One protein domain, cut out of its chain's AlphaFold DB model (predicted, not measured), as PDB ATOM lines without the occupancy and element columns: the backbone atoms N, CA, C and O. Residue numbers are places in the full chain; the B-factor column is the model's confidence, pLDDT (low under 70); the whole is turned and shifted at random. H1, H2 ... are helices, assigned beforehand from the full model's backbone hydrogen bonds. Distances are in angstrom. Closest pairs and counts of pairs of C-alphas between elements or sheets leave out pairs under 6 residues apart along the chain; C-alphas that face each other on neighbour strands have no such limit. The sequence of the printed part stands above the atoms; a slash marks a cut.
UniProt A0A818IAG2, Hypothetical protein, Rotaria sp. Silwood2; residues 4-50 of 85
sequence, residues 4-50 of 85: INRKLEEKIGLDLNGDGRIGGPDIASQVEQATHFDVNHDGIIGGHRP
ATOM      1  N   ILE A   4     219.672 174.003 177.039       84.44
ATOM      2  CA  ILE A   4     218.373 174.477 176.549       84.44
ATOM      3  C   ILE A   4     217.471 173.297 176.193       84.44
ATOM      4  O   ILE A   4     216.343 173.243 176.671       84.44
ATOM      5  N   ASN A   5     217.976 172.335 175.421       80.62
ATOM      6  CA  ASN A   5     217.216 171.151 175.045       80.62
ATOM      7  C   ASN A   5     216.853 170.331 176.285       80.62
ATOM      8  O   ASN A   5     215.698 169.958 176.425       80.62
ATOM      9  N   ARG A   6     217.775 170.150 177.244       79.06
ATOM     10  CA  ARG A   6     217.475 169.437 178.499       79.06
ATOM     11  C   ARG A   6     216.338 170.105 179.277       79.06
ATOM     12  O   ARG A   6     215.384 169.448 179.673       79.06
ATOM     13  N   LYS A   7     216.425 171.425 179.478       83.56
ATOM     14  CA  LYS A   7     215.378 172.208 180.155       83.56
ATOM     15  C   LYS A   7     214.046 172.160 179.416       83.56
ATOM     16  O   LYS A   7     213.003 172.275 180.056       83.56
ATOM     17  N   LEU A   8     214.081 172.046 178.091       83.06
ATOM     18  CA  LEU A   8     212.888 171.962 177.267       83.06
ATOM     19  C   LEU A   8     212.229 170.586 177.397       83.06
ATOM     20  O   LEU A   8     211.034 170.548 177.669       83.06
ATOM     21  N   GLU A   9     212.995 169.497 177.322       84.62
ATOM     22  CA  GLU A   9     212.522 168.127 177.576       84.62
ATOM     23  C   GLU A   9     211.881 168.003 178.964       84.62
ATOM     24  O   GLU A   9     210.723 167.603 179.058       84.62
ATOM     25  N   GLU A  10     212.567 168.453 180.029       80.44
ATOM     26  CA  GLU A  10     212.022 168.481 181.403       80.44
ATOM     27  C   GLU A  10     210.677 169.215 181.480       80.44
ATOM     28  O   GLU A  10     209.799 168.845 182.258       80.44
ATOM     29  N   LYS A  11     210.525 170.297 180.707       83.75
ATOM     30  CA  LYS A  11     209.368 171.188 180.792       83.75
ATOM     31  C   LYS A  11     208.164 170.690 179.999       83.75
ATOM     32  O   LYS A  11     207.040 170.987 180.397       83.75
ATOM     33  N   ILE A  12     208.383 169.994 178.885       82.12
ATOM     34  CA  ILE A  12     207.302 169.547 177.991       82.12
ATOM     35  C   ILE A  12     207.032 168.045 178.069       82.12
ATOM     36  O   ILE A  12     206.025 167.597 177.532       82.12
ATOM     37  N   GLY A  13     207.903 167.268 178.719       72.44
ATOM     38  CA  GLY A  13     207.713 165.827 178.855       72.44
ATOM     39  C   GLY A  13     207.907 165.049 177.551       72.44
ATOM     40  O   GLY A  13     207.280 164.010 177.375       72.44
ATOM     41  N   LEU A  14     208.732 165.547 176.625       79.62
ATOM     42  CA  LEU A  14     209.048 164.874 175.360       79.62
ATOM     43  C   LEU A  14     210.555 164.691 175.239       79.62
ATOM     44  O   LEU A  14     211.294 165.622 175.548       79.62
ATOM     45  N   ASP A  15     210.979 163.523 174.764       69.81
ATOM     46  CA  ASP A  15     212.363 163.249 174.377       69.81
ATOM     47  C   ASP A  15     212.620 163.862 172.995       69.81
ATOM     48  O   ASP A  15     212.136 163.380 171.969       69.81
ATOM     49  N   LEU A  16     213.333 164.986 172.983       80.88
ATOM     50  CA  LEU A  16     213.582 165.759 171.770       80.88
ATOM     51  C   LEU A  16     214.808 165.264 171.006       80.88
ATOM     52  O   LEU A  16     215.039 165.701 169.878       80.88
ATOM     53  N   ASN A  17     215.617 164.407 171.624       75.88
ATOM     54  CA  ASN A  17     216.901 163.984 171.086       75.88
ATOM     55  C   ASN A  17     216.948 162.481 170.744       75.88
ATOM     56  O   ASN A  17     217.852 162.058 170.022       75.88
ATOM     57  N   GLY A  18     215.945 161.717 171.176       73.69
ATOM     58  CA  GLY A  18     215.774 160.301 170.875       73.69
ATOM     59  C   GLY A  18     216.653 159.375 171.716       73.69
ATOM     60  O   GLY A  18     216.918 158.257 171.275       73.69
ATOM     61  N   ASP A  19     217.150 159.816 172.877       68.62
ATOM     62  CA  ASP A  19     217.966 158.989 173.777       68.62
ATOM     63  C   ASP A  19     217.148 158.171 174.788       68.62
ATOM     64  O   ASP A  19     217.727 157.477 175.630       68.62
ATOM     65  N   GLY A  20     215.818 158.227 174.700       66.50
ATOM     66  CA  GLY A  20     214.892 157.533 175.588       66.50
ATOM     67  C   GLY A  20     214.755 158.202 176.955       66.50
ATOM     68  O   GLY A  20     214.248 157.584 177.894       66.50
ATOM     69  N   ARG A  21     215.224 159.448 177.108       70.94
ATOM     70  CA  ARG A  21     215.223 160.175 178.381       70.94
ATOM     71  C   ARG A  21     214.479 161.496 178.248       70.94
ATOM     72  O   ARG A  21     214.549 162.180 177.238       70.94
ATOM     73  N   ILE A  22     213.798 161.901 179.318       69.25
ATOM     74  CA  ILE A  22     213.228 163.248 179.420       69.25
ATOM     75  C   ILE A  22     214.012 163.986 180.496       69.25
ATOM     76  O   ILE A  22     213.802 163.767 181.689       69.25
ATOM     77  N   GLY A  23     214.942 164.853 180.092       58.28
ATOM     78  CA  GLY A  23     215.557 165.812 181.010       58.28
ATOM     79  C   GLY A  23     216.500 165.249 182.088       58.28
ATOM     80  O   GLY A  23     217.134 166.004 182.834       58.28
ATOM     81  N   GLY A  24     216.650 163.931 182.192       59.78
ATOM     82  CA  GLY A  24     217.261 163.303 183.357       59.78
ATOM     83  C   GLY A  24     217.496 161.802 183.203       59.78
ATOM     84  O   GLY A  24     217.593 161.315 182.078       59.78
ATOM     85  N   PRO A  25     217.686 161.072 184.319       57.00
ATOM     86  CA  PRO A  25     217.855 159.628 184.273       57.00
ATOM     87  C   PRO A  25     216.661 158.966 183.585       57.00
ATOM     88  O   PRO A  25     215.535 159.455 183.648       57.00
ATOM     89  N   ASP A  26     216.970 157.857 182.928       66.06
ATOM     90  CA  ASP A  26     216.059 156.958 182.237       66.06
ATOM     91  C   ASP A  26     214.709 156.805 182.977       66.06
ATOM     92  O   ASP A  26     214.649 156.348 184.124       66.06
ATOM     93  N   ILE A  27     213.627 157.252 182.326       66.31
ATOM     94  CA  ILE A  27     212.259 157.113 182.839       66.31
ATOM     95  C   ILE A  27     211.788 155.667 182.720       66.31
ATOM     96  O   ILE A  27     211.089 155.200 183.616       66.31
ATOM     97  N   ALA A  28     212.182 154.956 181.665       65.56
ATOM     98  CA  ALA A  28     211.854 153.547 181.501       65.56
ATOM     99  C   ALA A  28     212.423 152.725 182.666       65.56
ATOM    100  O   ALA A  28     211.657 152.042 183.330       65.56
ATOM    101  N   SER A  29     213.686 152.926 183.047       67.94
ATOM    102  CA  SER A  29     214.321 152.320 184.226       67.94
ATOM    103  C   SER A  29     213.556 152.593 185.523       67.94
ATOM    104  O   SER A  29     213.373 151.688 186.337       67.94
ATOM    105  N   GLN A  30     213.067 153.818 185.734       70.44
ATOM    106  CA  GLN A  30     212.274 154.140 186.927       70.44
ATOM    107  C   GLN A  30     210.911 153.440 186.920       70.44
ATOM    108  O   GLN A  30     210.477 152.922 187.950       70.44
ATOM    109  N   VAL A  31     210.239 153.401 185.767       71.69
ATOM    110  CA  VAL A  31     208.959 152.702 185.616       71.69
ATOM    111  C   VAL A  31     209.156 151.196 185.763       71.69
ATOM    112  O   VAL A  31     208.389 150.552 186.471       71.69
ATOM    113  N   GLU A  32     210.202 150.632 185.177       79.50
ATOM    114  CA  GLU A  32     210.574 149.223 185.293       79.50
ATOM    115  C   GLU A  32     210.870 148.841 186.745       79.50
ATOM    116  O   GLU A  32     210.351 147.839 187.222       79.50
ATOM    117  N   GLN A  33     211.627 149.653 187.496       73.00
ATOM    118  CA  GLN A  33     211.872 149.405 188.925       73.00
ATOM    119  C   GLN A  33     210.583 149.439 189.753       73.00
ATOM    120  O   GLN A  33     210.428 148.665 190.694       73.00
ATOM    121  N   ALA A  34     209.650 150.331 189.413       77.44
ATOM    122  CA  ALA A  34     208.383 150.447 190.127       77.44
ATOM    123  C   ALA A  34     207.391 149.324 189.772       77.44
ATOM    124  O   ALA A  34     206.616 148.887 190.621       77.44
ATOM    125  N   THR A  35     207.391 148.872 188.518       78.88
ATOM    126  CA  THR A  35     206.364 147.967 187.976       78.88
ATOM    127  C   THR A  35     206.840 146.530 187.802       78.88
ATOM    128  O   THR A  35     206.008 145.635 187.682       78.88
ATOM    129  N   HIS A  36     208.151 146.296 187.808       78.81
ATOM    130  CA  HIS A  36     208.785 145.045 187.391       78.81
ATOM    131  C   HIS A  36     208.376 144.597 185.975       78.81
ATOM    132  O   HIS A  36     208.378 143.403 185.676       78.81
ATOM    133  N   PHE A  37     208.019 145.547 185.107       77.56
ATOM    134  CA  PHE A  37     207.685 145.306 183.707       77.56
ATOM    135  C   PHE A  37     208.744 145.930 182.807       77.56
ATOM    136  O   PHE A  37     209.076 147.095 183.000       77.56
ATOM    137  N   ASP A  38     209.247 145.168 181.837       70.62
ATOM    138  CA  ASP A  38     210.216 145.627 180.838       70.62
ATOM    139  C   ASP A  38     209.505 146.507 179.796       70.62
ATOM    140  O   ASP A  38     208.935 146.015 178.821       70.62
ATOM    141  N   VAL A  39     209.458 147.814 180.057       74.81
ATOM    142  CA  VAL A  39     208.711 148.777 179.230       74.81
ATOM    143  C   VAL A  39     209.456 149.094 177.934       74.81
ATOM    144  O   VAL A  39     208.828 149.424 176.926       74.81
ATOM    145  N   ASN A  40     210.787 149.027 177.957       68.19
ATOM    146  CA  ASN A  40     211.629 149.391 176.822       68.19
ATOM    147  C   ASN A  40     211.999 148.187 175.925       68.19
ATOM    148  O   ASN A  40     212.520 148.391 174.827       68.19
ATOM    149  N   HIS A  41     211.659 146.968 176.357       68.31
ATOM    150  CA  HIS A  41     211.926 145.695 175.691       68.31
ATOM    151  C   HIS A  41     213.419 145.382 175.488       68.31
ATOM    152  O   HIS A  41     213.798 144.786 174.474       68.31
ATOM    153  N   ASP A  42     214.280 145.772 176.428       67.56
ATOM    154  CA  ASP A  42     215.712 145.450 176.410       67.56
ATOM    155  C   ASP A  42     216.052 144.128 177.127       67.56
ATOM    156  O   ASP A  42     217.193 143.650 177.062       67.56
ATOM    157  N   GLY A  43     215.057 143.495 177.753       68.44
ATOM    158  CA  GLY A  43     215.176 142.245 178.491       68.44
ATOM    159  C   GLY A  43     215.674 142.413 179.926       68.44
ATOM    160  O   GLY A  43     216.047 141.411 180.548       68.44
ATOM    161  N   ILE A  44     215.727 143.639 180.452       70.94
ATOM    162  CA  ILE A  44     216.271 143.983 181.766       70.94
ATOM    163  C   ILE A  44     215.273 144.863 182.517       70.94
ATOM    164  O   ILE A  44     214.877 145.931 182.077       70.94
ATOM    165  N   ILE A  45     214.943 144.472 183.745       73.69
ATOM    166  CA  ILE A  45     214.145 145.330 184.617       73.69
ATOM    167  C   ILE A  45     215.038 146.383 185.274       73.69
ATOM    168  O   ILE A  45     215.932 146.062 186.061       73.69
ATOM    169  N   GLY A  46     214.752 147.653 185.011       68.38
ATOM    170  CA  GLY A  46     215.249 148.773 185.793       68.38
ATOM    171  C   GLY A  46     216.518 149.396 185.239       68.38
ATOM    172  O   GLY A  46     217.272 150.002 186.010       68.38
ATOM    173  N   GLY A  47     216.777 149.256 183.937       63.31
ATOM    174  CA  GLY A  47     217.940 149.845 183.261       63.31
ATOM    175  C   GLY A  47     219.302 149.391 183.802       63.31
ATOM    176  O   GLY A  47     220.323 150.039 183.547       63.31
ATOM    177  N   HIS A  48     219.355 148.290 184.562       54.56
ATOM    178  CA  HIS A  48     220.611 147.644 184.940       54.56
ATOM    179  C   HIS A  48     221.191 146.942 183.721       54.56
ATOM    180  O   HIS A  48     221.104 145.724 183.606       54.56
ATOM    181  N   ARG A  49     221.798 147.707 182.804       47.88
ATOM    182  CA  ARG A  49     222.635 147.128 181.753       47.88
ATOM    183  C   ARG A  49     223.555 146.096 182.412       47.88
ATOM    184  O   ARG A  49     224.407 146.509 183.209       47.88
ATOM    185  N   PRO A  50     223.409 144.789 182.121       42.62
ATOM    186  CA  PRO A  50     224.421 143.843 182.515       42.62
ATOM    187  C   PRO A  50     225.736 144.342 181.908       42.62
ATOM    188  O   PRO A  50     225.725 145.006 180.856       42.62
TER     189      PRO A  50
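Overview. This is residues 4 to 50 of the 85 residues of the protein "Hypothetical protein" of Rotaria sp. Silwood2 (UniProt A0A818IAG2). This is a chain with little regular structure: two short helices set apart along an elongated outline, H1 at one end and H2 in the other half, with the looping residues 13 to 26 between them. After H2, residues 36 to 50 fold back beside it. The printed part has 47 residues with two named helices, H1 then H2, and no named strand; the class is all helix, though the helices hold only 18 residues. It is only just compact, close to loose, with a radius of gyration of the C-alphas of 11.4 A and spans of 32 by 18 by 13 A.

Along the chain. H1, residues 4 to 12, begins at C-alpha 4 (218.373, 174.477, 176.549) and is 12.2 A long. H2, residues 27 to 35, is 12.0 A long and ends at C-alpha 35 (206.364, 147.967, 187.976).

Arrangement. H1 and H2 are apart, joined by a long link of 14 residues. In both helices every O i to N i+4 pair is within hydrogen-bond range.

Size, cuts and confidence. The C-alphas of Ile 4 and His 36, the two farthest apart, are 32.8 A apart. The printed part has no cut. Mean pLDDT of the printed part is 71.4; 20 residues are under 70, among them 22 to 29 and 46 to 50.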